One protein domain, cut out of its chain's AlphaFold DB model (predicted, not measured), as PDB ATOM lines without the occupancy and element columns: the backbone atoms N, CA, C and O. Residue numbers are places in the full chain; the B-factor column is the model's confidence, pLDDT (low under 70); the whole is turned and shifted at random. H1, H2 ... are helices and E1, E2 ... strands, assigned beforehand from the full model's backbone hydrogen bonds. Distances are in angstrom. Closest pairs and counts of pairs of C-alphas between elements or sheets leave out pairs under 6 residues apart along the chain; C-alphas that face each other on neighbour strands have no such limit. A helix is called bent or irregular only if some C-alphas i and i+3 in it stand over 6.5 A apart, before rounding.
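This is residues 138 to 323 of the 672 residues of an uncharacterized protein of Euryarchaeota archaeon (UniProt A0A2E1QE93). A small twisted sheet of four strands, E1 to E4, with H1 packed on one face, makes a head at one end; next to H1, the long helices H2 and H3 reach away from the sheet. Toward the other end H6 packs on H2 and H7 crosses H3, with H5 beyond them, while H4 sits near the head end of H3. The printed part has 186 residues, with four named strands followed by seven named helices. The sheet's order is E1 E2 E3 E4, all antiparallel, and the class is mixed, helices and strands. The whole is only just compact, close to loose, with a radius of gyration of the C-alphas of 18.8 A and spans of 50 by 40 by 24 A.

E1, residues 142 to 147, begins with C-alpha 142 at (79.571, 148.573, 121.109) and is 16.3 A long. E2, residues 150 to 156, is 19.7 A long, and E3, residues 172 to 178, is 16.7 A long. E4 is the short strand of residues 184 to 186. H1, residues 192 to 203, spans 16.1 A. H2, residues 211 to 235, is the longest helix at 35.9 A and begins with C-alpha 211 at (90.633, 121.878, 115.311). H3, residues 244 to 263, spans 29.6 A; it is neither bent nor irregular, but only just: C-alphas 245 and 248 are 6.5 A apart. H4 holds residues 267 to 275, H5 residues 287 to 297, and H6 residues 304 to 308. H7, residues 310 to 323, is 19.8 A long and ends with C-alpha 323 at (114.324, 124.908, 102.924).

E1 to E4 form a meander, each strand the antiparallel neighbour of the one before. E1 and E2 are a hairpin, with N 145 and O 152 2.9 A apart, within hydrogen-bond range. In the hairpin E2 and E3, N 153 and O 176 are 2.8 A apart, and in the hairpin E3 and E4, N 177 and O 185 are 2.8 A apart. The sheet and H1 make two layers, a helix on one face of a sheet: H1 is over E2 at a height over the sheet of 7.8 A and runs along the strands, at 13 degrees to E2 on the local plane. H1, H2 and H3 form an up and down bundle, each helix running against the one before it. H1 touches residues 213 to 220 of H2 at a shallow tilt of 4 degrees, the closest C-alphas being those of Gly 194 and Ser 220, 6.2 A. H2 and H3 touch at 36 degrees, only just a steep tilt, opposite ways, with the C-alphas of Leu 223 and Leu 254 closest at 6.1 A. Residues 313 to 317 of H7 touch residues 246 to 250 of H3 about perpendicular, at 88 degrees; the closest C-alphas are those of Val 249 and Leu 316, 7.3 A. H6 touches residues 225 to 229 of H2, with the C-alphas of Phe 229 and Leu 306 closest at 6.7 A. H5 is close to but not clearly touching H7, the closest C-alphas being those of Thr 290 and Phe 310, 7.0 A. H4 is close to but not clearly touching H3, where the C-alphas of Lys 263 and Tyr 269 are closest at 6.4 A. Every O i to N i+4 pair is within hydrogen-bond range in H1, H2, H4, H5 and H7, against 14 of 16 in H3 and 0 of 1 in H6, where 2 of 2 O i to N i+3 pairs are within range.

The two C-alphas farthest apart are those of Glu 163 and Asp 288, 54.9 A. The printed part has no cut. The long links are E2 to E3, with 15 residues, and H4 to H5, with 11. The mean pLDDT of the printed part is 80.4; 38 residues are under 70, among them residues 236 to 243, 293 to 303 and 318 to 323.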
ATOM      1  N   GLY A 138      76.254 150.134 115.218       88.00
ATOM      2  CA  GLY A 138      76.011 149.971 116.653       88.00
ATOM      3  C   GLY A 138      76.068 151.267 117.443       88.00
ATOM      4  O   GLY A 138      75.925 152.366 116.907       88.00
ATOM      5  N   THR A 139      76.276 151.128 118.747       88.62
ATOM      6  CA  THR A 139      76.304 152.244 119.696       88.62
ATOM      7  C   THR A 139      77.702 152.855 119.792       88.62
ATOM      8  O   THR A 139      78.655 152.364 119.185       88.62
ATOM      9  N   SER A 140      77.844 153.911 120.596       86.31
ATOM     10  CA  SER A 140      79.133 154.564 120.852       86.31
ATOM     11  C   SER A 140      80.132 153.678 121.600       86.31
ATOM     12  O   SER A 140      81.317 153.973 121.586       86.31
ATOM     13  N   ARG A 141      79.695 152.611 122.287       88.38
ATOM     14  CA  ARG A 141      80.588 151.715 123.056       88.38
ATOM     15  C   ARG A 141      80.600 150.278 122.551       88.38
ATOM     16  O   ARG A 141      81.451 149.494 122.972       88.38
ATOM     17  N   THR A 142      79.673 149.921 121.668       91.00
ATOM     18  CA  THR A 142      79.571 148.573 121.109       91.00
ATOM     19  C   THR A 142      79.299 148.631 119.618       91.00
ATOM     20  O   THR A 142      78.299 149.217 119.199       91.00
ATOM     21  N   SER A 143      80.150 147.976 118.838       92.06
ATOM     22  CA  SER A 143      79.970 147.824 117.396       92.06
ATOM     23  C   SER A 143      79.659 146.369 117.055       92.06
ATOM     24  O   SER A 143      80.103 145.449 117.738       92.06
ATOM     25  N   TYR A 144      78.879 146.177 116.008       92.50
ATOM     26  CA  TYR A 144      78.393 144.910 115.492       92.50
ATOM     27  C   TYR A 144      78.772 144.818 114.023       92.50
ATOM     28  O   TYR A 144      78.677 145.812 113.309       92.50
ATOM     29  N   GLU A 145      79.185 143.644 113.573       91.62
ATOM     30  CA  GLU A 145      79.434 143.352 112.164       91.62
ATOM     31  C   GLU A 145      78.886 141.966 111.849       91.62
ATOM     32  O   GLU A 145      79.190 141.002 112.550       91.62
ATOM     33  N   ASP A 146      78.075 141.868 110.802       90.56
ATOM     34  CA  ASP A 146      77.467 140.605 110.400       90.56
ATOM     35  C   ASP A 146      78.372 139.905 109.378       90.56
ATOM     36  O   ASP A 146      78.730 140.468 108.341       90.56
ATOM     37  N   VAL A 147      78.758 138.667 109.682       86.00
ATOM     38  CA  VAL A 147      79.631 137.828 108.855       86.00
ATOM     39  C   VAL A 147      78.861 136.557 108.509       86.00
ATOM     40  O   VAL A 147      78.916 135.552 109.215       86.00
ATOM     41  N   GLY A 148      78.105 136.606 107.410       85.44
ATOM     42  CA  GLY A 148      77.219 135.505 107.026       85.44
ATOM     43  C   GLY A 148      76.102 135.309 108.055       85.44
ATOM     44  O   GLY A 148      75.317 136.223 108.285       85.44
ATOM     45  N   THR A 149      76.031 134.121 108.656       86.94
ATOM     46  CA  THR A 149      75.079 133.765 109.728       86.94
ATOM     47  C   THR A 149      75.602 134.080 111.134       86.94
ATOM     48  O   THR A 149      74.827 134.081 112.087       86.94
ATOM     49  N   ALA A 150      76.899 134.360 111.283       89.81
ATOM     50  CA  ALA A 150      77.506 134.731 112.556       89.81
ATOM     51  C   ALA A 150      77.600 136.255 112.694       89.81
ATOM     52  O   ALA A 150      77.679 136.992 111.709       89.81
ATOM     53  N   ARG A 151      77.648 136.739 113.934       91.69
ATOM     54  CA  ARG A 151      77.764 138.168 114.235       91.69
ATOM     55  C   ARG A 151      78.941 138.447 115.147       91.69
ATOM     56  O   ARG A 151      79.097 137.855 116.211       91.69
ATOM     57  N   LEU A 152      79.759 139.400 114.738       92.44
ATOM     58  CA  LEU A 152      80.898 139.889 115.485       92.44
ATOM     59  C   LEU A 152      80.458 141.063 116.363       92.44
ATOM     60  O   LEU A 152      79.838 142.009 115.886       92.44
ATOM     61  N   VAL A 153      80.785 141.017 117.652       92.88
ATOM     62  CA  VAL A 153      80.456 142.053 118.636       92.88
ATOM     63  C   VAL A 153      81.740 142.606 119.239       92.88
ATOM     64  O   VAL A 153      82.459 141.917 119.962       92.88
ATOM     65  N   LEU A 154      82.015 143.877 118.986       92.44
ATOM     66  CA  LEU A 154      83.157 144.601 119.524       92.44
ATOM     67  C   LEU A 154      82.688 145.478 120.673       92.44
ATOM     68  O   LEU A 154      81.724 146.231 120.544       92.44
ATOM     69  N   LYS A 155      83.404 145.429 121.795       93.12
ATOM     70  CA  LYS A 155      83.283 146.438 122.852       93.12
ATOM     71  C   LYS A 155      84.481 147.366 122.783       93.12
ATOM     72  O   LYS A 155      85.613 146.887 122.778       93.12
ATOM     73  N   HIS A 156      84.231 148.667 122.776       91.81
ATOM     74  CA  HIS A 156      85.266 149.696 122.749       91.81
ATOM     75  C   HIS A 156      85.617 150.147 124.169       91.81
ATOM     76  O   HIS A 156      84.766 150.155 125.062       91.81
ATOM     77  N   ASN A 157      86.879 150.516 124.378       90.62
ATOM     78  CA  ASN A 157      87.316 151.156 125.615       90.62
ATOM     79  C   ASN A 157      86.804 152.608 125.664       90.62
ATOM     80  O   ASN A 157      86.124 153.017 126.612       90.62
ATOM     81  N   GLN A 158      87.042 153.342 124.574       88.81
ATOM     82  CA  GLN A 158      86.618 154.727 124.372       88.81
ATOM     83  C   GLN A 158      85.310 154.822 123.570       88.81
ATOM     84  O   GLN A 158      84.844 153.837 122.996       88.81
ATOM     85  N   ALA A 159      84.685 156.001 123.573       88.38
ATOM     86  CA  ALA A 159      83.512 156.254 122.745       88.38
ATOM     87  C   ALA A 159      83.927 156.385 121.270       88.38
ATOM     88  O   ALA A 159      84.853 157.123 120.952       88.38
ATOM     89  N   VAL A 160      83.230 155.677 120.384       84.25
ATOM     90  CA  VAL A 160      83.431 155.749 118.932       84.25
ATOM     91  C   VAL A 160      83.074 157.151 118.440       84.25
ATOM     92  O   VAL A 160      81.974 157.640 118.709       84.25
ATOM     93  N   ASN A 161      83.976 157.768 117.678       84.00
ATOM     94  CA  ASN A 161      83.723 159.030 116.996       84.00
ATOM     95  C   ASN A 161      83.139 158.756 115.603       84.00
ATOM     96  O   ASN A 161      83.807 158.208 114.733       84.00
ATOM     97  N   HIS A 162      81.884 159.139 115.388       79.62
ATOM     98  CA  HIS A 162      81.178 158.857 114.138       79.62
ATOM     99  C   HIS A 162      81.637 159.748 112.971       79.62
ATOM    100  O   HIS A 162      81.317 159.445 111.828       79.62
ATOM    101  N   GLU A 163      82.377 160.825 113.243       76.81
ATOM    102  CA  GLU A 163      82.885 161.740 112.214       76.81
ATOM    103  C   GLU A 163      84.139 161.199 111.516       76.81
ATOM    104  O   GLU A 163      84.454 161.614 110.404       76.81
ATOM    105  N   ILE A 164      84.858 160.270 112.160       79.31
ATOM    106  CA  ILE A 164      86.099 159.698 111.633       79.31
ATOM    107  C   ILE A 164      85.787 158.346 110.974       79.31
ATOM    108  O   ILE A 164      85.389 157.400 111.672       79.31
ATOM    109  N   PRO A 165      86.019 158.200 109.655       74.44
ATOM    110  CA  PRO A 165      85.914 156.913 108.982       74.44
ATOM    111  C   PRO A 165      86.803 155.865 109.664       74.44
ATOM    112  O   PRO A 165      87.983 156.099 109.911       74.44
ATOM    113  N   GLY A 166      86.234 154.704 109.993       77.31
ATOM    114  CA  GLY A 166      86.976 153.618 110.640       77.31
ATOM    115  C   GLY A 166      87.130 153.733 112.161       77.31
ATOM    116  O   GLY A 166      87.721 152.845 112.762       77.31
ATOM    117  N   SER A 167      86.538 154.726 112.837       82.31
ATOM    118  CA  SER A 167      86.616 154.815 114.311       82.31
ATOM    119  C   SER A 167      86.110 153.548 115.032       82.31
ATOM    120  O   SER A 167      86.575 153.208 116.118       82.31
ATOM    121  N   ARG A 168      85.205 152.783 114.402       83.69
ATOM    122  CA  ARG A 168      84.669 151.511 114.923       83.69
ATOM    123  C   ARG A 168      85.644 150.336 114.897       83.69
ATOM    124  O   ARG A 168      85.310 149.286 115.432       83.69
ATOM    125  N   THR A 169      86.823 150.469 114.301       85.25
ATOM    126  CA  THR A 169      87.868 149.435 114.378       85.25
ATOM    127  C   THR A 169      88.932 149.764 115.424       85.25
ATOM    128  O   THR A 169      89.752 148.902 115.736       85.25
ATOM    129  N   GLN A 170      88.896 150.967 116.008       83.81
ATOM    130  CA  GLN A 170      89.877 151.455 116.977       83.81
ATOM    131  C   GLN A 170      89.448 151.202 118.431       83.81
ATOM    132  O   GLN A 170      88.270 150.974 118.742       83.81
ATOM    133  N   HIS A 171      90.432 151.222 119.337       86.62
ATOM    134  CA  HIS A 171      90.261 151.103 120.791       86.62
ATOM    135  C   HIS A 171      89.371 149.928 121.226       86.62
ATOM    136  O   HIS A 171      88.567 150.030 122.159       86.62
ATOM    137  N   VAL A 172      89.496 148.789 120.547       89.50
ATOM    138  CA  VAL A 172      88.684 147.596 120.804       89.50
ATOM    139  C   VAL A 172      89.158 146.939 122.091       89.50
ATOM    140  O   VAL A 172      90.279 146.451 122.149       89.50
ATOM    141  N   HIS A 173      88.334 146.911 123.135       91.19
ATOM    142  CA  HIS A 173      88.645 146.279 124.421       91.19
ATOM    143  C   HIS A 173      88.509 144.754 124.363       91.19
ATOM    144  O   HIS A 173      89.392 144.023 124.804       91.19
ATOM    145  N   SER A 174      87.403 144.263 123.808       92.19
ATOM    146  CA  SER A 174      87.112 142.829 123.746       92.19
ATOM    147  C   SER A 174      86.238 142.508 122.546       92.19
ATOM    148  O   SER A 174      85.313 143.269 122.248       92.19
ATOM    149  N   ILE A 175      86.495 141.362 121.923       93.88
ATOM    150  CA  ILE A 175      85.769 140.880 120.752       93.88
ATOM    151  C   ILE A 175      84.996 139.620 121.143       93.88
ATOM    152  O   ILE A 175      85.534 138.732 121.809       93.88
ATOM    153  N   TYR A 176      83.734 139.549 120.739       93.88
ATOM    154  CA  TYR A 176      82.875 138.385 120.909       93.88
ATOM    155  C   TYR A 176      82.314 137.960 119.558       93.88
ATOM    156  O   TYR A 176      82.083 138.798 118.691       93.88
ATOM    157  N   ILE A 177      82.078 136.666 119.396       92.94
ATOM    158  CA  ILE A 177      81.467 136.078 118.207       92.94
ATOM    159  C   ILE A 177      80.189 135.389 118.660       92.94
ATOM    160  O   ILE A 177      80.216 134.572 119.578       92.94
ATOM    161  N   GLU A 178      79.078 135.770 118.051       91.31
ATOM    162  CA  GLU A 178      77.752 135.215 118.276       91.31
ATOM    163  C   GLU A 178      77.398 134.295 117.106       91.31
ATOM    164  O   GLU A 178      77.438 134.722 115.951       91.31
ATOM    165  N   SER A 179      77.086 133.034 117.401       89.19
ATOM    166  CA  SER A 179      76.571 132.085 116.411       89.19
ATOM    167  C   SER A 179      75.080 132.316 116.149       89.19
ATOM    168  O   SER A 179      74.396 132.974 116.935       89.19
ATOM    169  N   ASP A 180      74.551 131.724 115.077       85.19
ATOM    170  CA  ASP A 180      73.110 131.746 114.767       85.19
ATOM    171  C   ASP A 180      72.259 131.116 115.891       85.19
ATOM    172  O   ASP A 180      71.151 131.556 116.192       85.19
ATOM    173  N   ASN A 181      72.831 130.152 116.623       82.12
ATOM    174  CA  ASN A 181      72.205 129.526 117.791       82.12
ATOM    175  C   ASN A 181      72.175 130.438 119.038       82.12
ATOM    176  O   ASN A 181      71.671 130.035 120.087       82.12
ATOM    177  N   GLY A 182      72.731 131.652 118.954       81.00
ATOM    178  CA  GLY A 182      72.828 132.605 120.060       81.00
ATOM    179  C   GLY A 182      73.955 132.308 121.055       81.00
ATOM    180  O   GLY A 182      74.019 132.937 122.116       81.00
ATOM    181  N   GLU A 183      74.854 131.370 120.746       87.06
ATOM    182  CA  GLU A 183      76.033 131.107 121.575       87.06
ATOM    183  C   GLU A 183      77.061 132.217 121.372       87.06
ATOM    184  O   GLU A 183      77.359 132.602 120.244       87.06
ATOM    185  N   ARG A 184      77.619 132.736 122.471       88.31
ATOM    186  CA  ARG A 184      78.604 133.821 122.433       88.31
ATOM    187  C   ARG A 184      79.955 133.355 122.938       88.31
ATOM    188  O   ARG A 184      80.117 133.058 124.121       88.31
ATOM    189  N   TYR A 185      80.940 133.400 122.055       88.81
ATOM    190  CA  TYR A 185      82.328 133.063 122.335       88.81
ATOM    191  C   TYR A 185      83.153 134.340 122.477       88.81
ATOM    192  O   TYR A 185      83.073 135.239 121.640       88.81
ATOM    193  N   LYS A 186      83.950 134.452 123.544       91.81
ATOM    194  CA  LYS A 186      84.912 135.553 123.694       91.81
ATOM    195  C   LYS A 186      86.189 135.188 122.945       91.81
ATOM    196  O   LYS A 186      86.785 134.156 123.237       91.81
ATOM    197  N   TYR A 187      86.628 136.048 122.031       92.31
ATOM    198  CA  TYR A 187      87.903 135.857 121.351       92.31
ATOM    199  C   TYR A 187      89.064 136.223 122.299       92.31
ATOM    200  O   TYR A 187      89.001 137.294 122.916       92.31
ATOM    201  N   PRO A 188      90.099 135.371 122.468       89.56
ATOM    202  CA  PRO A 188      91.132 135.595 123.488       89.56
ATOM    203  C   PRO A 188      92.025 136.814 123.226       89.56
ATOM    204  O   PRO A 188      92.412 137.506 124.167       89.56
ATOM    205  N   TYR A 189      92.323 137.100 121.957       89.75
ATOM    206  CA  TYR A 189      93.270 138.142 121.552       89.75
ATOM    207  C   TYR A 189      92.562 139.361 120.957       89.75
ATOM    208  O   TYR A 189      91.501 139.255 120.347       89.75
ATOM    209  N   ARG A 190      93.165 140.548 121.062       88.56
ATOM    210  CA  ARG A 190      92.636 141.784 120.450       88.56
ATOM    211  C   ARG A 190      93.058 141.868 118.976       88.56
ATOM    212  O   ARG A 190      93.759 142.781 118.564       88.56
ATOM    213  N   HIS A 191      92.660 140.872 118.183       90.12
ATOM    214  CA  HIS A 191      93.013 140.755 116.767       90.12
ATOM    215  C   HIS A 191      91.755 140.656 115.894       90.12
ATOM    216  O   HIS A 191      91.151 139.592 115.767       90.12
ATOM    217  N   LEU A 192      91.364 141.781 115.282       89.31
ATOM    218  CA  LEU A 192      90.111 141.895 114.529       89.31
ATOM    219  C   LEU A 192      90.053 140.960 113.311       89.31
ATOM    220  O   LEU A 192      89.034 140.314 113.088       89.31
ATOM    221  N   ASN A 193      91.147 140.846 112.553       90.25
ATOM    222  CA  ASN A 193      91.183 140.002 111.356       90.25
ATOM    223  C   ASN A 193      91.050 138.512 111.691       90.25
ATOM    224  O   ASN A 193      90.315 137.806 111.005       90.25
ATOM    225  N   GLY A 194      91.701 138.053 112.765       90.44
ATOM    226  CA  GLY A 194      91.534 136.687 113.268       90.44
ATOM    227  C   GLY A 194      90.113 136.433 113.775       90.44
ATOM    228  O   GLY A 194      89.517 135.409 113.461       90.44
ATOM    229  N   ALA A 195      89.515 137.406 114.470       91.50
ATOM    230  CA  ALA A 195      88.135 137.289 114.932       91.50
ATOM    231  C   ALA A 195      87.116 137.249 113.777       91.50
ATOM    232  O   ALA A 195      86.135 136.516 113.861       91.50
ATOM    233  N   ARG A 196      87.354 137.978 112.678       91.50
ATOM    234  CA  ARG A 196      86.547 137.891 111.446       91.50
ATOM    235  C   ARG A 196      86.691 136.539 110.749       91.50
ATOM    236  O   ARG A 196      85.689 135.983 110.311       91.50
ATOM    237  N   ALA A 197      87.908 135.998 110.675       91.31
ATOM    238  CA  ALA A 197      88.146 134.657 110.139       91.31
ATOM    239  C   ALA A 197      87.431 133.585 110.978       91.31
ATOM    240  O   ALA A 197      86.779 132.697 110.436       91.31
ATOM    241  N   LEU A 198      87.461 133.710 112.306       91.25
ATOM    242  CA  LEU A 198      86.718 132.809 113.181       91.25
ATOM    243  C   LEU A 198      85.199 133.012 113.067       91.25
ATOM    244  O   LEU A 198      84.454 132.040 113.087       91.25
ATOM    245  N   ALA A 199      84.714 134.245 112.900       90.94
ATOM    246  CA  ALA A 199      83.298 134.494 112.634       90.94
ATOM    247  C   ALA A 199      82.846 133.822 111.326       90.94
ATOM    248  O   ALA A 199      81.766 133.241 111.292       90.94
ATOM    249  N   ARG A 200      83.694 133.806 110.286       90.75
ATOM    250  CA  ARG A 200      83.454 133.019 109.065       90.75
ATOM    251  C   ARG A 200      83.374 131.521 109.372       90.75
ATOM    252  O   ARG A 200      82.398 130.896 108.974       90.75
ATOM    253  N   HIS A 201      84.323 130.973 110.133       91.12
ATOM    254  CA  HIS A 201      84.298 129.568 110.563       91.12
ATOM    255  C   HIS A 201      82.989 129.204 111.286       91.12
ATOM    256  O   HIS A 201      82.342 128.217 110.947       91.12
ATOM    257  N   VAL A 202      82.545 130.058 112.216       91.00
ATOM    258  CA  VAL A 202      81.267 129.892 112.927       91.00
ATOM    259  C   VAL A 202      80.073 130.011 111.979       91.00
ATOM    260  O   VAL A 202      79.100 129.275 112.126       91.00
ATOM    261  N   SER A 203      80.149 130.886 110.973       89.69
ATOM    262  CA  SER A 203      79.081 131.034 109.979       89.69
ATOM    263  C   SER A 203      78.898 129.794 109.097       89.69
ATOM    264  O   SER A 203      77.787 129.501 108.657       89.69
ATOM    265  N   GLU A 204      79.976 129.037 108.878       88.12
ATOM    266  CA  GLU A 204      79.970 127.786 108.114       88.12
ATOM    267  C   GLU A 204      79.650 126.555 108.981       88.12
ATOM    268  O   GLU A 204      79.623 125.432 108.481       88.12
ATOM    269  N   GLY A 205      79.340 126.762 110.267       84.62
ATOM    270  CA  GLY A 205      78.908 125.715 111.195       84.62
ATOM    271  C   GLY A 205      80.006 125.156 112.103       84.62
ATOM    272  O   GLY A 205      79.759 124.162 112.782       84.62
ATOM    273  N   GLY A 206      81.189 125.775 112.128       85.12
ATOM    274  CA  GLY A 206      82.273 125.424 113.046       85.12
ATOM    275  C   GLY A 206      82.164 126.087 114.425       85.12
ATOM    276  O   GLY A 206      81.337 126.970 114.666       85.12
ATOM    277  N   ASN A 207      83.035 125.685 115.348       85.31
ATOM    278  CA  ASN A 207      83.140 126.218 116.704       85.31
ATOM    279  C   ASN A 207      84.581 126.661 117.033       85.31
ATOM    280  O   ASN A 207      85.557 126.185 116.466       85.31
ATOM    281  N   LEU A 208      84.735 127.545 118.023       83.00
ATOM    282  CA  LEU A 208      86.022 127.972 118.585       83.00
ATOM    283  C   LEU A 208      86.905 126.790 119.023       83.00
ATOM    284  O   LEU A 208      88.128 126.872 118.939       83.00
ATOM    285  N   TYR A 209      86.292 125.718 119.527       85.38
ATOM    286  CA  TYR A 209      87.000 124.560 120.081       85.38
ATOM    287  C   TYR A 209      87.306 123.462 119.058       85.38
ATOM    288  O   TYR A 209      87.976 122.486 119.417       85.38
ATOM    289  N   ASP A 210      86.848 123.622 117.819       89.06
ATOM    290  CA  ASP A 210      87.166 122.709 116.725       89.06
ATOM    291  C   ASP A 210      88.636 122.865 116.327       89.06
ATOM    292  O   ASP A 210      89.272 123.876 116.633       89.06
ATOM    293  N   ASP A 211      89.201 121.875 115.639       87.75
ATOM    294  CA  ASP A 211      90.633 121.878 115.311       87.75
ATOM    295  C   ASP A 211      91.013 123.081 114.434       87.75
ATOM    296  O   ASP A 211      92.017 123.750 114.684       87.75
ATOM    297  N   PHE A 212      90.147 123.444 113.484       87.81
ATOM    298  CA  PHE A 212      90.333 124.638 112.659       87.81
ATOM    299  C   PHE A 212      90.094 125.943 113.440       87.81
ATOM    300  O   PHE A 212      90.834 126.912 113.274       87.81
ATOM    301  N   GLY A 213      89.116 125.973 114.353       87.75
ATOM    302  CA  GLY A 213      88.900 127.107 115.257       87.75
ATOM    303  C   GLY A 213      90.117 127.375 116.149       87.75
ATOM    304  O   GLY A 213      90.588 128.512 116.243       87.75
ATOM    305  N   LYS A 214      90.699 126.313 116.723       89.25
ATOM    306  CA  LYS A 214      91.959 126.360 117.478       89.25
ATOM    307  C   LYS A 214      93.125 126.821 116.615       89.25
ATOM    308  O   LYS A 214      93.953 127.578 117.108       89.25
ATOM    309  N   HIS A 215      93.183 126.425 115.345       89.00
ATOM    310  CA  HIS A 215      94.209 126.901 114.422       89.00
ATOM    311  C   HIS A 215      94.128 128.417 114.194       89.00
ATOM    312  O   HIS A 215      95.137 129.102 114.341       89.00
ATOM    313  N   ILE A 216      92.935 128.968 113.933       89.75
ATOM    314  CA  ILE A 216      92.743 130.422 113.753       89.75
ATOM    315  C   ILE A 216      93.143 131.196 115.021       89.75
ATOM    316  O   ILE A 216      93.801 132.242 114.949       89.75
ATOM    317  N   VAL A 217      92.767 130.682 116.195       91.06
ATOM    318  CA  VAL A 217      93.183 131.260 117.482       91.06
ATOM    319  C   VAL A 217      94.697 131.151 117.656       91.06
ATOM    320  O   VAL A 217      95.320 132.135 118.048       91.06
ATOM    321  N   GLY A 218      95.289 130.010 117.299       90.19
ATOM    322  CA  GLY A 218      96.727 129.752 117.342       90.19
ATOM    323  C   GLY A 218      97.534 130.701 116.456       90.19
ATOM    324  O   GLY A 218      98.555 131.212 116.899       90.19
ATOM    325  N   LEU A 219      97.039 131.044 115.261       89.69
ATOM    326  CA  LEU A 219      97.640 132.082 114.410       89.69
ATOM    327  C   LEU A 219      97.634 133.456 115.098       89.69
ATOM    328  O   LEU A 219      98.581 134.233 114.988       89.69
ATOM    329  N   SER A 220      96.569 133.772 115.839       90.19
ATOM    330  CA  SER A 220      96.503 135.027 116.600       90.19
ATOM    331  C   SER A 220      97.384 135.011 117.851       90.19
ATOM    332  O   SER A 220      97.916 136.058 118.220       90.19
ATOM    333  N   GLU A 221      97.565 133.848 118.475       90.19
ATOM    334  CA  GLU A 221      98.510 133.631 119.570       90.19
ATOM    335  C   GLU A 221      99.962 133.781 119.099       90.19
ATOM    336  O   GLU A 221     100.720 134.537 119.707       90.19
ATOM    337  N   GLU A 222     100.329 133.128 117.991       88.56
ATOM    338  CA  GLU A 222     101.635 133.256 117.335       88.56
ATOM    339  C   GLU A 222     101.929 134.731 117.040       88.56
ATOM    340  O   GLU A 222     102.949 135.269 117.465       88.56
ATOM    341  N   LEU A 223     100.991 135.432 116.400       88.44
ATOM    342  CA  LEU A 223     101.141 136.848 116.076       88.44
ATOM    343  C   LEU A 223     101.308 137.730 117.325       88.44
ATOM    344  O   LEU A 223     102.102 138.671 117.290       88.44
ATOM    345  N   ALA A 224     100.594 137.458 118.420       88.31
ATOM    346  CA  ALA A 224     100.750 138.207 119.669       88.31
ATOM    347  C   ALA A 224     102.141 137.991 120.292       88.31
ATOM    348  O   ALA A 224     102.806 138.961 120.656       88.31
ATOM    349  N   LYS A 225     102.606 136.739 120.338       87.88
ATOM    350  CA  LYS A 225     103.924 136.352 120.866       87.88
ATOM    351  C   LYS A 225     105.076 136.918 120.035       87.88
ATOM    352  O   LYS A 225     106.000 137.518 120.581       87.88
ATOM    353  N   LEU A 226     104.997 136.819 118.707       86.88
ATOM    354  CA  LEU A 226     105.993 137.396 117.797       86.88
ATOM    355  C   LEU A 226     106.043 138.930 117.899       86.88
ATOM    356  O   LEU A 226     107.122 139.518 117.825       86.88
ATOM    357  N   ARG A 227     104.900 139.599 118.124       87.06
ATOM    358  CA  ARG A 227     104.871 141.047 118.403       87.06
ATOM    359  C   ARG A 227     105.544 141.393 119.726       87.06
ATOM    360  O   ARG A 227     106.323 142.336 119.747       87.06
ATOM    361  N   GLN A 228     105.279 140.642 120.798       84.31
ATOM    362  CA  GLN A 228     105.947 140.840 122.091       84.31
ATOM    363  C   GLN A 228     107.469 140.716 121.954       84.31
ATOM    364  O   GLN A 228     108.195 141.592 122.419       84.31
ATOM    365  N   PHE A 229     107.945 139.690 121.239       83.88
ATOM    366  CA  PHE A 229     109.368 139.522 120.945       83.88
ATOM    367  C   PHE A 229     109.935 140.697 120.142       83.88
ATOM    368  O   PHE A 229     110.946 141.271 120.536       83.88
ATOM    369  N   LYS A 230     109.258 141.129 119.069       84.69
ATOM    370  CA  LYS A 230     109.670 142.303 118.282       84.69
ATOM    371  C   LYS A 230     109.778 143.568 119.139       84.69
ATOM    372  O   LYS A 230     110.769 144.288 119.042       84.69
ATOM    373  N   THR A 231     108.779 143.842 119.977       83.38
ATOM    374  CA  THR A 231     108.778 145.008 120.871       83.38
ATOM    375  C   THR A 231     109.925 144.937 121.874       83.38
ATOM    376  O   THR A 231     110.607 145.938 122.083       83.38
ATOM    377  N   TYR A 232     110.173 143.765 122.462       78.81
ATOM    378  CA  TYR A 232     111.280 143.567 123.393       78.81
ATOM    379  C   TYR A 232     112.641 143.800 122.722       78.81
ATOM    380  O   TYR A 232     113.424 144.613 123.207       78.81
ATOM    381  N   MET A 233     112.878 143.178 121.563       74.56
ATOM    382  CA  MET A 233     114.129 143.305 120.805       74.56
ATOM    383  C   MET A 233     114.422 144.751 120.387       74.56
ATOM    384  O   MET A 233     115.569 145.187 120.443       74.56
ATOM    385  N   ASN A 234     113.389 145.515 120.017       75.75
ATOM    386  CA  ASN A 234     113.537 146.930 119.670       75.75
ATOM    387  C   ASN A 234     113.842 147.818 120.888       75.75
ATOM    388  O   ASN A 234     114.487 148.852 120.738       75.75
ATOM    389  N   ARG A 235     113.387 147.438 122.091       72.38
ATOM    390  CA  ARG A 235     113.653 148.176 123.338       72.38
ATOM    391  C   ARG A 235     115.038 147.863 123.919       72.38
ATOM    392  O   ARG A 235     115.621 148.717 124.581       72.38
ATOM    393  N   SER A 236     115.585 146.669 123.684       64.19
ATOM    394  CA  SER A 236     116.876 146.224 124.225       64.19
ATOM    395  C   SER A 236     118.019 146.362 123.207       64.19
ATOM    396  O   SER A 236     118.565 145.368 122.728       64.19
ATOM    397  N   ALA A 237     118.418 147.598 122.893       54.50
ATOM    398  CA  ALA A 237     119.452 147.899 121.889       54.50
ATOM    399  C   ALA A 237     120.848 147.294 122.179       54.50
ATOM    400  O   ALA A 237     121.663 147.175 121.270       54.50
ATOM    401  N   VAL A 238     121.136 146.896 123.426       49.81
ATOM    402  CA  VAL A 238     122.475 146.451 123.875       49.81
ATOM    403  C   VAL A 238     122.615 144.912 123.935       49.81
ATOM    404  O   VAL A 238     123.671 144.407 124.288       49.81
ATOM    405  N   MET A 239     121.578 144.140 123.587       54.88
ATOM    406  CA  MET A 239     121.451 142.730 124.018       54.88
ATOM    407  C   MET A 239     121.253 141.685 122.900       54.88
ATOM    408  O   MET A 239     120.844 140.568 123.194       54.88
ATOM    409  N   ALA A 240     121.483 142.009 121.623       53.41
ATOM    410  CA  ALA A 240     120.867 141.245 120.529       53.41
ATOM    411  C   ALA A 240     121.763 140.899 119.324       53.41
ATOM    412  O   ALA A 240     121.232 140.749 118.228       53.41
ATOM    413  N   GLU A 241     123.086 140.772 119.451       62.62
ATOM    414  CA  GLU A 241     123.916 140.481 118.263       62.62
ATOM    415  C   GLU A 241     123.580 139.136 117.586       62.62
ATOM    416  O   GLU A 241     123.454 139.116 116.361       62.62
ATOM    417  N   GLY A 242     123.343 138.041 118.322       63.16
ATOM    418  CA  GLY A 242     123.040 136.738 117.707       63.16
ATOM    419  C   GLY A 242     121.550 136.464 117.451       63.16
ATOM    420  O   GLY A 242     121.230 135.665 116.571       63.16
ATOM    421  N   LEU A 243     120.621 137.186 118.089       65.69
ATOM    422  CA  LEU A 243     119.181 137.106 117.778       65.69
ATOM    423  C   LEU A 243     118.722 138.084 116.683       65.69
ATOM    424  O   LEU A 243     117.618 137.937 116.151       65.69
ATOM    425  N   LYS A 244     119.555 139.061 116.296       70.19
ATOM    426  CA  LYS A 244     119.233 140.030 115.233       70.19
ATOM    427  C   LYS A 244     118.957 139.358 113.888       70.19
ATOM    428  O   LYS A 244     118.068 139.804 113.167       70.19
ATOM    429  N   GLN A 245     119.655 138.263 113.587       73.62
ATOM    430  CA  GLN A 245     119.447 137.477 112.364       73.62
ATOM    431  C   GLN A 245     118.032 136.884 112.262       73.62
ATOM    432  O   GLN A 245     117.529 136.682 111.165       73.62
ATOM    433  N   TYR A 246     117.353 136.657 113.392       74.50
ATOM    434  CA  TYR A 246     115.997 136.104 113.404       74.50
ATOM    435  C   TYR A 246     114.909 137.181 113.303       74.50
ATOM    436  O   TYR A 246     113.751 136.857 113.053       74.50
ATOM    437  N   ILE A 247     115.248 138.469 113.454       80.44
ATOM    438  CA  ILE A 247     114.271 139.568 113.377       80.44
ATOM    439  C   ILE A 247     113.667 139.675 111.971       80.44
ATOM    440  O   ILE A 247     112.468 139.936 111.847       80.44
ATOM    441  N   SER A 248     114.465 139.474 110.918       82.44
ATOM    442  CA  SER A 248     113.977 139.478 109.531       82.44
ATOM    443  C   SER A 248     112.942 138.371 109.313       82.44
ATOM    444  O   SER A 248     111.819 138.670 108.913       82.44
ATOM    445  N   VAL A 249     113.271 137.136 109.704       84.25
ATOM    446  CA  VAL A 249     112.387 135.959 109.604       84.25
ATOM    447  C   VAL A 249     111.095 136.159 110.406       84.25
ATOM    448  O   VAL A 249     109.995 135.874 109.933       84.25
ATOM    449  N   VAL A 250     111.193 136.719 111.617       84.38
ATOM    450  CA  VAL A 250     110.021 137.031 112.451       84.38
ATOM    451  C   VAL A 250     109.130 138.097 111.802       84.38
ATOM    452  O   VAL A 250     107.904 137.983 111.854       84.38
ATOM    453  N   ASN A 251     109.711 139.132 111.188       86.69
ATOM    454  CA  ASN A 251     108.941 140.167 110.495       86.69
ATOM    455  C   ASN A 251     108.206 139.607 109.272       86.69
ATOM    456  O   ASN A 251     107.023 139.897 109.098       86.69
ATOM    457  N   GLU A 252     108.872 138.768 108.480       88.62
ATOM    458  CA  GLU A 252     108.260 138.101 107.333       88.62
ATOM    459  C   GLU A 252     107.088 137.212 107.772       88.62
ATOM    460  O   GLU A 252     105.974 137.327 107.248       88.62
ATOM    461  N   ARG A 253     107.279 136.404 108.825       86.75
ATOM    462  CA  ARG A 253     106.201 135.576 109.376       86.75
ATOM    463  C   ARG A 253     105.041 136.411 109.913       86.75
ATOM    464  O   ARG A 253     103.882 136.060 109.693       86.75
ATOM    465  N   LEU A 254     105.316 137.530 110.585       87.56
ATOM    466  CA  LEU A 254     104.277 138.446 111.068       87.56
ATOM    467  C   LEU A 254     103.395 138.964 109.926       87.56
ATOM    468  O   LEU A 254     102.182 139.112 110.106       87.56
ATOM    469  N   GLU A 255     103.976 139.258 108.765       89.12
ATOM    470  CA  GLU A 255     103.222 139.661 107.578       89.12
ATOM    471  C   GLU A 255     102.464 138.492 106.949       89.12
ATOM    472  O   GLU A 255     101.291 138.651 106.601       89.12
ATOM    473  N   ALA A 256     103.085 137.313 106.868       89.38
ATOM    474  CA  ALA A 256     102.449 136.099 106.368       89.38
ATOM    475  C   ALA A 256     101.192 135.746 107.178       89.38
ATOM    476  O   ALA A 256     100.112 135.623 106.604       89.38
ATOM    477  N   VAL A 257     101.284 135.712 108.512       88.38
ATOM    478  CA  VAL A 257     100.148 135.402 109.401       88.38
ATOM    479  C   VAL A 257      99.023 136.437 109.262       88.38
ATOM    480  O   VAL A 257      97.840 136.082 109.244       88.38
ATOM    481  N   LYS A 258      99.354 137.730 109.105       88.00
ATOM    482  CA  LYS A 258      98.349 138.775 108.828       88.00
ATOM    483  C   LYS A 258      97.637 138.528 107.495       88.00
ATOM    484  O   LYS A 258      96.411 138.648 107.440       88.00
ATOM    485  N   LYS A 259      98.389 138.192 106.439       89.94
ATOM    486  CA  LYS A 259      97.852 137.893 105.103       89.94
ATOM    487  C   LYS A 259      96.984 136.632 105.127       89.94
ATOM    488  O   LYS A 259      95.897 136.653 104.557       89.94
ATOM    489  N   GLU A 260      97.403 135.576 105.818       87.81
ATOM    490  CA  GLU A 260      96.617 134.347 106.006       87.81
ATOM    491  C   GLU A 260      95.286 134.631 106.711       87.81
ATOM    492  O   GLU A 260      94.225 134.314 106.172       87.81
ATOM    493  N   CYS A 261      95.307 135.334 107.850       87.50
ATOM    494  CA  CYS A 261      94.085 135.708 108.572       87.50
ATOM    495  C   CYS A 261      93.136 136.573 107.728       87.50
ATOM    496  O   CYS A 261      91.920 136.489 107.889       87.50
ATOM    497  N   LEU A 262      93.666 137.422 106.840       88.69
ATOM    498  CA  LEU A 262      92.858 138.226 105.922       88.69
ATOM    499  C   LEU A 262      92.230 137.363 104.820       88.69
ATOM    500  O   LEU A 262      91.045 137.514 104.518       88.69
ATOM    501  N   LYS A 263      93.002 136.442 104.231       89.50
ATOM    502  CA  LYS A 263      92.521 135.524 103.191       89.50
ATOM    503  C   LYS A 263      91.420 134.602 103.723       89.50
ATOM    504  O   LYS A 263      90.410 134.438 103.045       89.50
ATOM    505  N   LEU A 264      91.553 134.103 104.956       88.12
ATOM    506  CA  LEU A 264      90.561 133.249 105.634       88.12
ATOM    507  C   LEU A 264      89.188 133.912 105.852       88.12
ATOM    508  O   LEU A 264      88.211 133.225 106.133       88.12
ATOM    509  N   GLN A 265      89.067 135.235 105.705       88.19
ATOM    510  CA  GLN A 265      87.765 135.916 105.770       88.19
ATOM    511  C   GLN A 265      86.904 135.663 104.521       88.19
ATOM    512  O   GLN A 265      85.676 135.822 104.572       88.19
ATOM    513  N   ARG A 266      87.537 135.304 103.393       88.62
ATOM    514  CA  ARG A 266      86.874 135.034 102.112       88.62
ATOM    515  C   ARG A 266      86.352 133.600 102.089       88.62
ATOM    516  O   ARG A 266      87.101 132.670 102.351       88.62
ATOM    517  N   GLU A 267      85.094 133.433 101.691       86.50
ATOM    518  CA  GLU A 267      84.413 132.129 101.661       86.50
ATOM    519  C   GLU A 267      85.111 131.106 100.746       86.50
ATOM    520  O   GLU A 267      85.239 129.941 101.103       86.50
ATOM    521  N   THR A 268      85.609 131.532  99.580       87.38
ATOM    522  CA  THR A 268      86.279 130.626  98.628       87.38
ATOM    523  C   THR A 268      87.563 130.043  99.206       87.38
ATOM    524  O   THR A 268      87.745 128.833  99.220       87.38
ATOM    525  N   TYR A 269      88.422 130.911  99.744       86.00
ATOM    526  CA  TYR A 269      89.703 130.512 100.317       86.00
ATOM    527  C   TYR A 269      89.530 129.740 101.624       86.00
ATOM    528  O   TYR A 269      90.287 128.818 101.898       86.00
ATOM    529  N   TYR A 270      88.525 130.092 102.429       86.56
ATOM    530  CA  TYR A 270      88.218 129.356 103.649       86.56
ATOM    531  C   TYR A 270      87.887 127.885 103.350       86.56
ATOM    532  O   TYR A 270      88.432 127.009 104.014       86.56
ATOM    533  N   LYS A 271      87.057 127.600 102.334       86.62
ATOM    534  CA  LYS A 271      86.696 126.216 101.967       86.62
ATOM    535  C   LYS A 271      87.916 125.406 101.531       86.62
ATOM    536  O   LYS A 271      88.118 124.301 102.021       86.62
ATOM    537  N   GLU A 272      88.765 125.994 100.690       86.75
ATOM    538  CA  GLU A 272      90.031 125.383 100.262       86.75
ATOM    539  C   GLU A 272      90.972 125.121 101.451       86.75
ATOM    540  O   GLU A 272      91.528 124.032 101.590       86.75
ATOM    541  N   ALA A 273      91.123 126.103 102.344       82.88
ATOM    542  CA  ALA A 273      91.975 125.993 103.525       82.88
ATOM    543  C   ALA A 273      91.445 124.968 104.539       82.88
ATOM    544  O   ALA A 273      92.236 124.274 105.174       82.88
ATOM    545  N   PHE A 274      90.123 124.853 104.683       83.62
ATOM    546  CA  PHE A 274      89.483 123.884 105.566       83.62
ATOM    547  C   PHE A 274      89.649 122.449 105.049       83.62
ATOM    548  O   PHE A 274      89.982 121.557 105.824       83.62
ATOM    549  N   GLU A 275      89.489 122.223 103.741       83.00
ATOM    550  CA  GLU A 275      89.707 120.909 103.116       83.00
ATOM    551  C   GLU A 275      91.180 120.467 103.162       83.00
ATOM    552  O   GLU A 275      91.473 119.281 103.324       83.00
ATOM    553  N   GLY A 276      92.113 121.417 103.047       76.75
ATOM    554  CA  GLY A 276      93.552 121.166 103.130       76.75
ATOM    555  C   GLY A 276      94.105 121.042 104.553       76.75
ATOM    556  O   GLY A 276      95.280 120.701 104.717       76.75
ATOM    557  N   TYR A 277      93.301 121.317 105.585       79.06
ATOM    558  CA  TYR A 277      93.798 121.414 106.952       79.06
ATOM    559  C   TYR A 277      94.148 120.045 107.546       79.06
ATOM    560  O   TYR A 277      93.328 119.127 107.612       79.06
ATOM    561  N   LYS A 278      95.377 119.928 108.053       72.12
ATOM    562  CA  LYS A 278      95.828 118.822 108.902       72.12
ATOM    563  C   LYS A 278      96.363 119.403 110.201       72.12
ATOM    564  O   LYS A 278      97.140 120.352 110.185       72.12
ATOM    565  N   GLN A 279      95.942 118.829 111.322       68.56
ATOM    566  CA  GLN A 279      96.402 119.249 112.637       68.56
ATOM    567  C   GLN A 279      97.883 118.882 112.806       68.56
ATOM    568  O   GLN A 279      98.224 117.716 113.000       68.56
ATOM    569  N   GLU A 280      98.765 119.874 112.729       59.75
ATOM    570  CA  GLU A 280     100.164 119.714 113.117       59.75
ATOM    571  C   GLU A 280     100.293 119.838 114.638       59.75
ATOM    572  O   GLU A 280      99.792 120.783 115.251       59.75
ATOM    573  N   VAL A 281     100.960 118.865 115.257       54.91
ATOM    574  CA  VAL A 281     101.303 118.908 116.679       54.91
ATOM    575  C   VAL A 281     102.520 119.815 116.838       54.91
ATOM    576  O   VAL A 281     103.518 119.634 116.146       54.91
ATOM    577  N   LEU A 282     102.433 120.799 117.736       56.72
ATOM    578  CA  LEU A 282     103.581 121.618 118.122       56.72
ATOM    579  C   LEU A 282     104.616 120.707 118.800       56.72
ATOM    580  O   LEU A 282     104.345 120.172 119.874       56.72
ATOM    581  N   GLU A 283     105.774 120.509 118.170       57.03
ATOM    582  CA  GLU A 283     106.912 119.846 118.810       57.03
ATOM    583  C   GLU A 283     107.535 120.790 119.847       57.03
ATOM    584  O   GLU A 283     107.791 121.966 119.574       57.03
ATOM    585  N   GLU A 284     107.744 120.282 121.062       53.81
ATOM    586  CA  GLU A 284     108.387 121.034 122.138       53.81
ATOM    587  C   GLU A 284     109.875 121.234 121.827       53.81
ATOM    588  O   GLU A 284     110.571 120.317 121.388       53.81
ATOM    589  N   VAL A 285     110.366 122.454 122.052       59.97
ATOM    590  CA  VAL A 285     111.770 122.805 121.809       59.97
ATOM    591  C   VAL A 285     112.660 122.025 122.776       59.97
ATOM    592  O   VAL A 285     112.388 122.040 123.979       59.97
ATOM    593  N   PRO A 286     113.755 121.409 122.299       75.56
ATOM    594  CA  PRO A 286     114.770 120.845 123.179       75.56
ATOM    595  C   PRO A 286     115.260 121.871 124.217       75.56
ATOM    596  O   PRO A 286     115.565 123.023 123.884       75.56
ATOM    597  N   GLU A 287     115.360 121.453 125.482       63.16
ATOM    598  CA  GLU A 287     115.737 122.336 126.599       63.16
ATOM    599  C   GLU A 287     117.101 123.016 126.378       63.16
ATOM    600  O   GLU A 287     117.279 124.174 126.752       63.16
ATOM    601  N   ASP A 288     118.027 122.354 125.678       64.44
ATOM    602  CA  ASP A 288     119.378 122.857 125.396       64.44
ATOM    603  C   ASP A 288     119.385 124.135 124.536       64.44
ATOM    604  O   ASP A 288     120.142 125.069 124.803       64.44
ATOM    605  N   ILE A 289     118.501 124.221 123.536       66.25
ATOM    606  CA  ILE A 289     118.384 125.394 122.649       66.25
ATOM    607  C   ILE A 289     117.737 126.547 123.410       66.25
ATOM    608  O   ILE A 289     118.186 127.689 123.335       66.25
ATOM    609  N   THR A 290     116.728 126.215 124.214       61.34
ATOM    610  CA  THR A 290     116.046 127.163 125.093       61.34
ATOM    611  C   THR A 290     117.039 127.817 126.056       61.34
ATOM    612  O   THR A 290     117.041 129.037 126.192       61.34
ATOM    613  N   ASN A 291     117.921 127.026 126.672       69.25
ATOM    614  CA  ASN A 291     118.947 127.529 127.584       69.25
ATOM    615  C   ASN A 291     119.980 128.405 126.860       69.25
ATOM    616  O   ASN A 291     120.319 129.462 127.375       69.25
ATOM    617  N   SER A 292     120.393 128.048 125.637       71.19
ATOM    618  CA  SER A 292     121.326 128.874 124.855       71.19
ATOM    619  C   SER A 292     120.776 130.269 124.531       71.19
ATOM    620  O   SER A 292     121.489 131.261 124.657       71.19
ATOM    621  N   TRP A 293     119.489 130.367 124.186       68.06
ATOM    622  CA  TRP A 293     118.836 131.648 123.898       68.06
ATOM    623  C   TRP A 293     118.568 132.457 125.166       68.06
ATOM    624  O   TRP A 293     118.642 133.683 125.144       68.06
ATOM    625  N   ILE A 294     118.278 131.782 126.282       64.81
ATOM    626  CA  ILE A 294     118.180 132.422 127.597       64.81
ATOM    627  C   ILE A 294     119.542 132.995 127.996       64.81
ATOM    628  O   ILE A 294     119.618 134.158 128.388       64.81
ATOM    629  N   ASP A 295     120.623 132.232 127.854       66.62
ATOM    630  CA  ASP A 295     121.981 132.675 128.182       66.62
ATOM    631  C   ASP A 295     122.405 133.875 127.322       66.62
ATOM    632  O   ASP A 295     123.001 134.828 127.823       66.62
ATOM    633  N   GLU A 296     122.007 133.895 126.048       65.06
ATOM    634  CA  GLU A 296     122.226 135.033 125.153       65.06
ATOM    635  C   GLU A 296     121.421 136.287 125.568       65.06
ATOM    636  O   GLU A 296     121.887 137.415 125.415       65.06
ATOM    637  N   LEU A 297     120.236 136.107 126.165       59.03
ATOM    638  CA  LEU A 297     119.318 137.182 126.568       59.03
ATOM    639  C   LEU A 297     119.472 137.665 128.030       59.03
ATOM    640  O   LEU A 297     118.819 138.637 128.419       59.03
ATOM    641  N   THR A 298     120.296 137.029 128.873       54.53
ATOM    642  CA  THR A 298     120.241 137.174 130.351       54.53
ATOM    643  C   THR A 298     121.198 138.179 130.994       54.53
ATOM    644  O   THR A 298     121.181 138.311 132.217       54.53
ATOM    645  N   VAL A 299     121.988 138.959 130.251       54.91
ATOM    646  CA  VAL A 299     123.052 139.788 130.867       54.91
ATOM    647  C   VAL A 299     122.546 140.848 131.875       54.91
ATOM    648  O   VAL A 299     123.360 141.362 132.641       54.91
ATOM    649  N   ARG A 300     121.231 141.129 132.016       53.72
ATOM    650  CA  ARG A 300     120.746 141.871 133.209       53.72
ATOM    651  C   ARG A 300     119.340 141.589 133.758       53.72
ATOM    652  O   ARG A 300     119.158 141.782 134.956       53.72
ATOM    653  N   SER A 301     118.373 141.113 132.971       55.28
ATOM    654  CA  SER A 301     117.053 140.674 133.471       55.28
ATOM    655  C   SER A 301     116.248 140.026 132.342       55.28
ATOM    656  O   SER A 301     115.665 140.726 131.516       55.28
ATOM    657  N   PHE A 302     116.229 138.697 132.274       57.47
ATOM    658  CA  PHE A 302     115.392 137.991 131.307       57.47
ATOM    659  C   PHE A 302     113.926 138.030 131.750       57.47
ATOM    660  O   PHE A 302     113.618 137.671 132.885       57.47
ATOM    661  N   ASN A 303     113.026 138.462 130.863       64.56
ATOM    662  CA  ASN A 303     111.590 138.337 131.098       64.56
ATOM    663  C   ASN A 303     111.151 136.895 130.781       64.56
ATOM    664  O   ASN A 303     111.204 136.474 129.626       64.56
ATOM    665  N   GLU A 304     110.690 136.153 131.794       71.94
ATOM    666  CA  GLU A 304     110.215 134.767 131.653       71.94
ATOM    667  C   GLU A 304     109.078 134.612 130.627       71.94
ATOM    668  O   GLU A 304     108.934 133.548 130.023       71.94
ATOM    669  N   GLU A 305     108.313 135.672 130.357       67.12
ATOM    670  CA  GLU A 305     107.230 135.665 129.366       67.12
ATOM    671  C   GLU A 305     107.734 135.387 127.938       67.12
ATOM    672  O   GLU A 305     107.029 134.756 127.140       67.12
ATOM    673  N   LEU A 306     108.983 135.755 127.628       71.38
ATOM    674  CA  LEU A 306     109.601 135.500 126.321       71.38
ATOM    675  C   LEU A 306     109.893 134.019 126.081       71.38
ATOM    676  O   LEU A 306     109.952 133.588 124.927       71.38
ATOM    677  N   LYS A 307     109.987 133.208 127.145       75.94
ATOM    678  CA  LYS A 307     110.175 131.757 127.021       75.94
ATOM    679  C   LYS A 307     109.045 131.108 126.223       75.94
ATOM    680  O   LYS A 307     109.271 130.154 125.484       75.94
ATOM    681  N   SER A 308     107.835 131.660 126.321       78.12
ATOM    682  CA  SER A 308     106.663 131.177 125.586       78.12
ATOM    683  C   SER A 308     106.719 131.441 124.073       78.12
ATOM    684  O   SER A 308     105.939 130.844 123.326       78.12
ATOM    685  N   VAL A 309     107.629 132.311 123.615       79.62
ATOM    686  CA  VAL A 309     107.797 132.683 122.201       79.62
ATOM    687  C   VAL A 309     108.805 131.777 121.489       79.62
ATOM    688  O   VAL A 309     108.670 131.533 120.289       79.62
ATOM    689  N   PHE A 310     109.774 131.220 122.221       78.50
ATOM    690  CA  PHE A 310     110.835 130.378 121.661       78.50
ATOM    691  C   PHE A 310     110.351 129.185 120.825       78.50
ATOM    692  O   PHE A 310     110.955 128.960 119.779       78.50
ATOM    693  N   PRO A 311     109.256 128.471 121.158       80.69
ATOM    694  CA  PRO A 311     108.733 127.412 120.291       80.69
ATOM    695  C   PRO A 311     108.389 127.870 118.877       80.69
ATOM    696  O   PRO A 311     108.681 127.172 117.908       80.69
ATOM    697  N   TYR A 312     107.830 129.071 118.742       79.69
ATOM    698  CA  TYR A 312     107.474 129.621 117.439       79.69
ATOM    699  C   TYR A 312     108.720 130.052 116.673       79.69
ATOM    700  O   TYR A 312     108.850 129.722 115.501       79.69
ATOM    701  N   ILE A 313     109.672 130.717 117.335       77.81
ATOM    702  CA  ILE A 313     110.941 131.109 116.702       77.81
ATOM    703  C   ILE A 313     111.714 129.865 116.254       77.81
ATOM    704  O   ILE A 313     112.211 129.824 115.136       77.81
ATOM    705  N   TYR A 314     111.767 128.826 117.085       75.75
ATOM    706  CA  TYR A 314     112.443 127.577 116.757       75.75
ATOM    707  C   TYR A 314     111.818 126.879 115.551       75.75
ATOM    708  O   TYR A 314     112.553 126.477 114.651       75.75
ATOM    709  N   LYS A 315     110.480 126.804 115.480       77.81
ATOM    710  CA  LYS A 315     109.786 126.295 114.289       77.81
ATOM    711  C   LYS A 315     110.167 127.105 113.050       77.81
ATOM    712  O   LYS A 315     110.578 126.518 112.062       77.81
ATOM    713  N   LEU A 316     110.118 128.435 113.129       76.56
ATOM    714  CA  LEU A 316     110.441 129.305 111.993       76.56
ATOM    715  C   LEU A 316     111.885 129.145 111.512       76.56
ATOM    716  O   LEU A 316     112.119 129.069 110.312       76.56
ATOM    717  N   VAL A 317     112.842 129.060 112.436       70.69
ATOM    718  CA  VAL A 317     114.266 128.887 112.115       70.69
ATOM    719  C   VAL A 317     114.558 127.485 111.581       70.69
ATOM    720  O   VAL A 317     115.403 127.316 110.708       70.69
ATOM    721  N   ASN A 318     113.878 126.459 112.089       69.75
ATOM    722  CA  ASN A 318     114.002 125.112 111.543       69.75
ATOM    723  C   ASN A 318     113.360 124.998 110.165       69.75
ATOM    724  O   ASN A 318     113.921 124.333 109.303       69.75
ATOM    725  N   ASP A 319     112.210 125.628 109.950       62.25
ATOM    726  CA  ASP A 319     111.540 125.630 108.655       62.25
ATOM    727  C   ASP A 319     112.381 126.401 107.626       62.25
ATOM    728  O   ASP A 319     112.563 125.906 106.518       62.25
ATOM    729  N   SER A 320     113.008 127.526 108.000       57.41
ATOM    730  CA  SER A 320     113.948 128.229 107.116       57.41
ATOM    731  C   SER A 320     115.197 127.392 106.804       57.41
ATOM    732  O   SER A 320     115.631 127.353 105.660       57.41
ATOM    733  N   LYS A 321     115.745 126.658 107.784       53.75
ATOM    734  CA  LYS A 321     116.899 125.762 107.570       53.75
ATOM    735  C   LYS A 321     116.555 124.513 106.750       53.75
ATOM    736  O   LYS A 321     117.363 124.070 105.945       53.75
ATOM    737  N   LYS A 322     115.352 123.950 106.908       44.41
ATOM    738  CA  LYS A 322     114.867 122.809 106.107       44.41
ATOM    739  C   LYS A 322     114.664 123.164 104.634       44.41
ATOM    740  O   LYS A 322     114.716 122.268 103.803       44.41
ATOM    741  N   VAL A 323     114.412 124.434 104.315       46.28
ATOM    742  CA  VAL A 323     114.324 124.908 102.924       46.28
ATOM    743  C   VAL A 323     115.711 124.971 102.268       46.28
ATOM    744  O   VAL A 323     115.807 124.793 101.057       46.28
TER     745      VAL A 323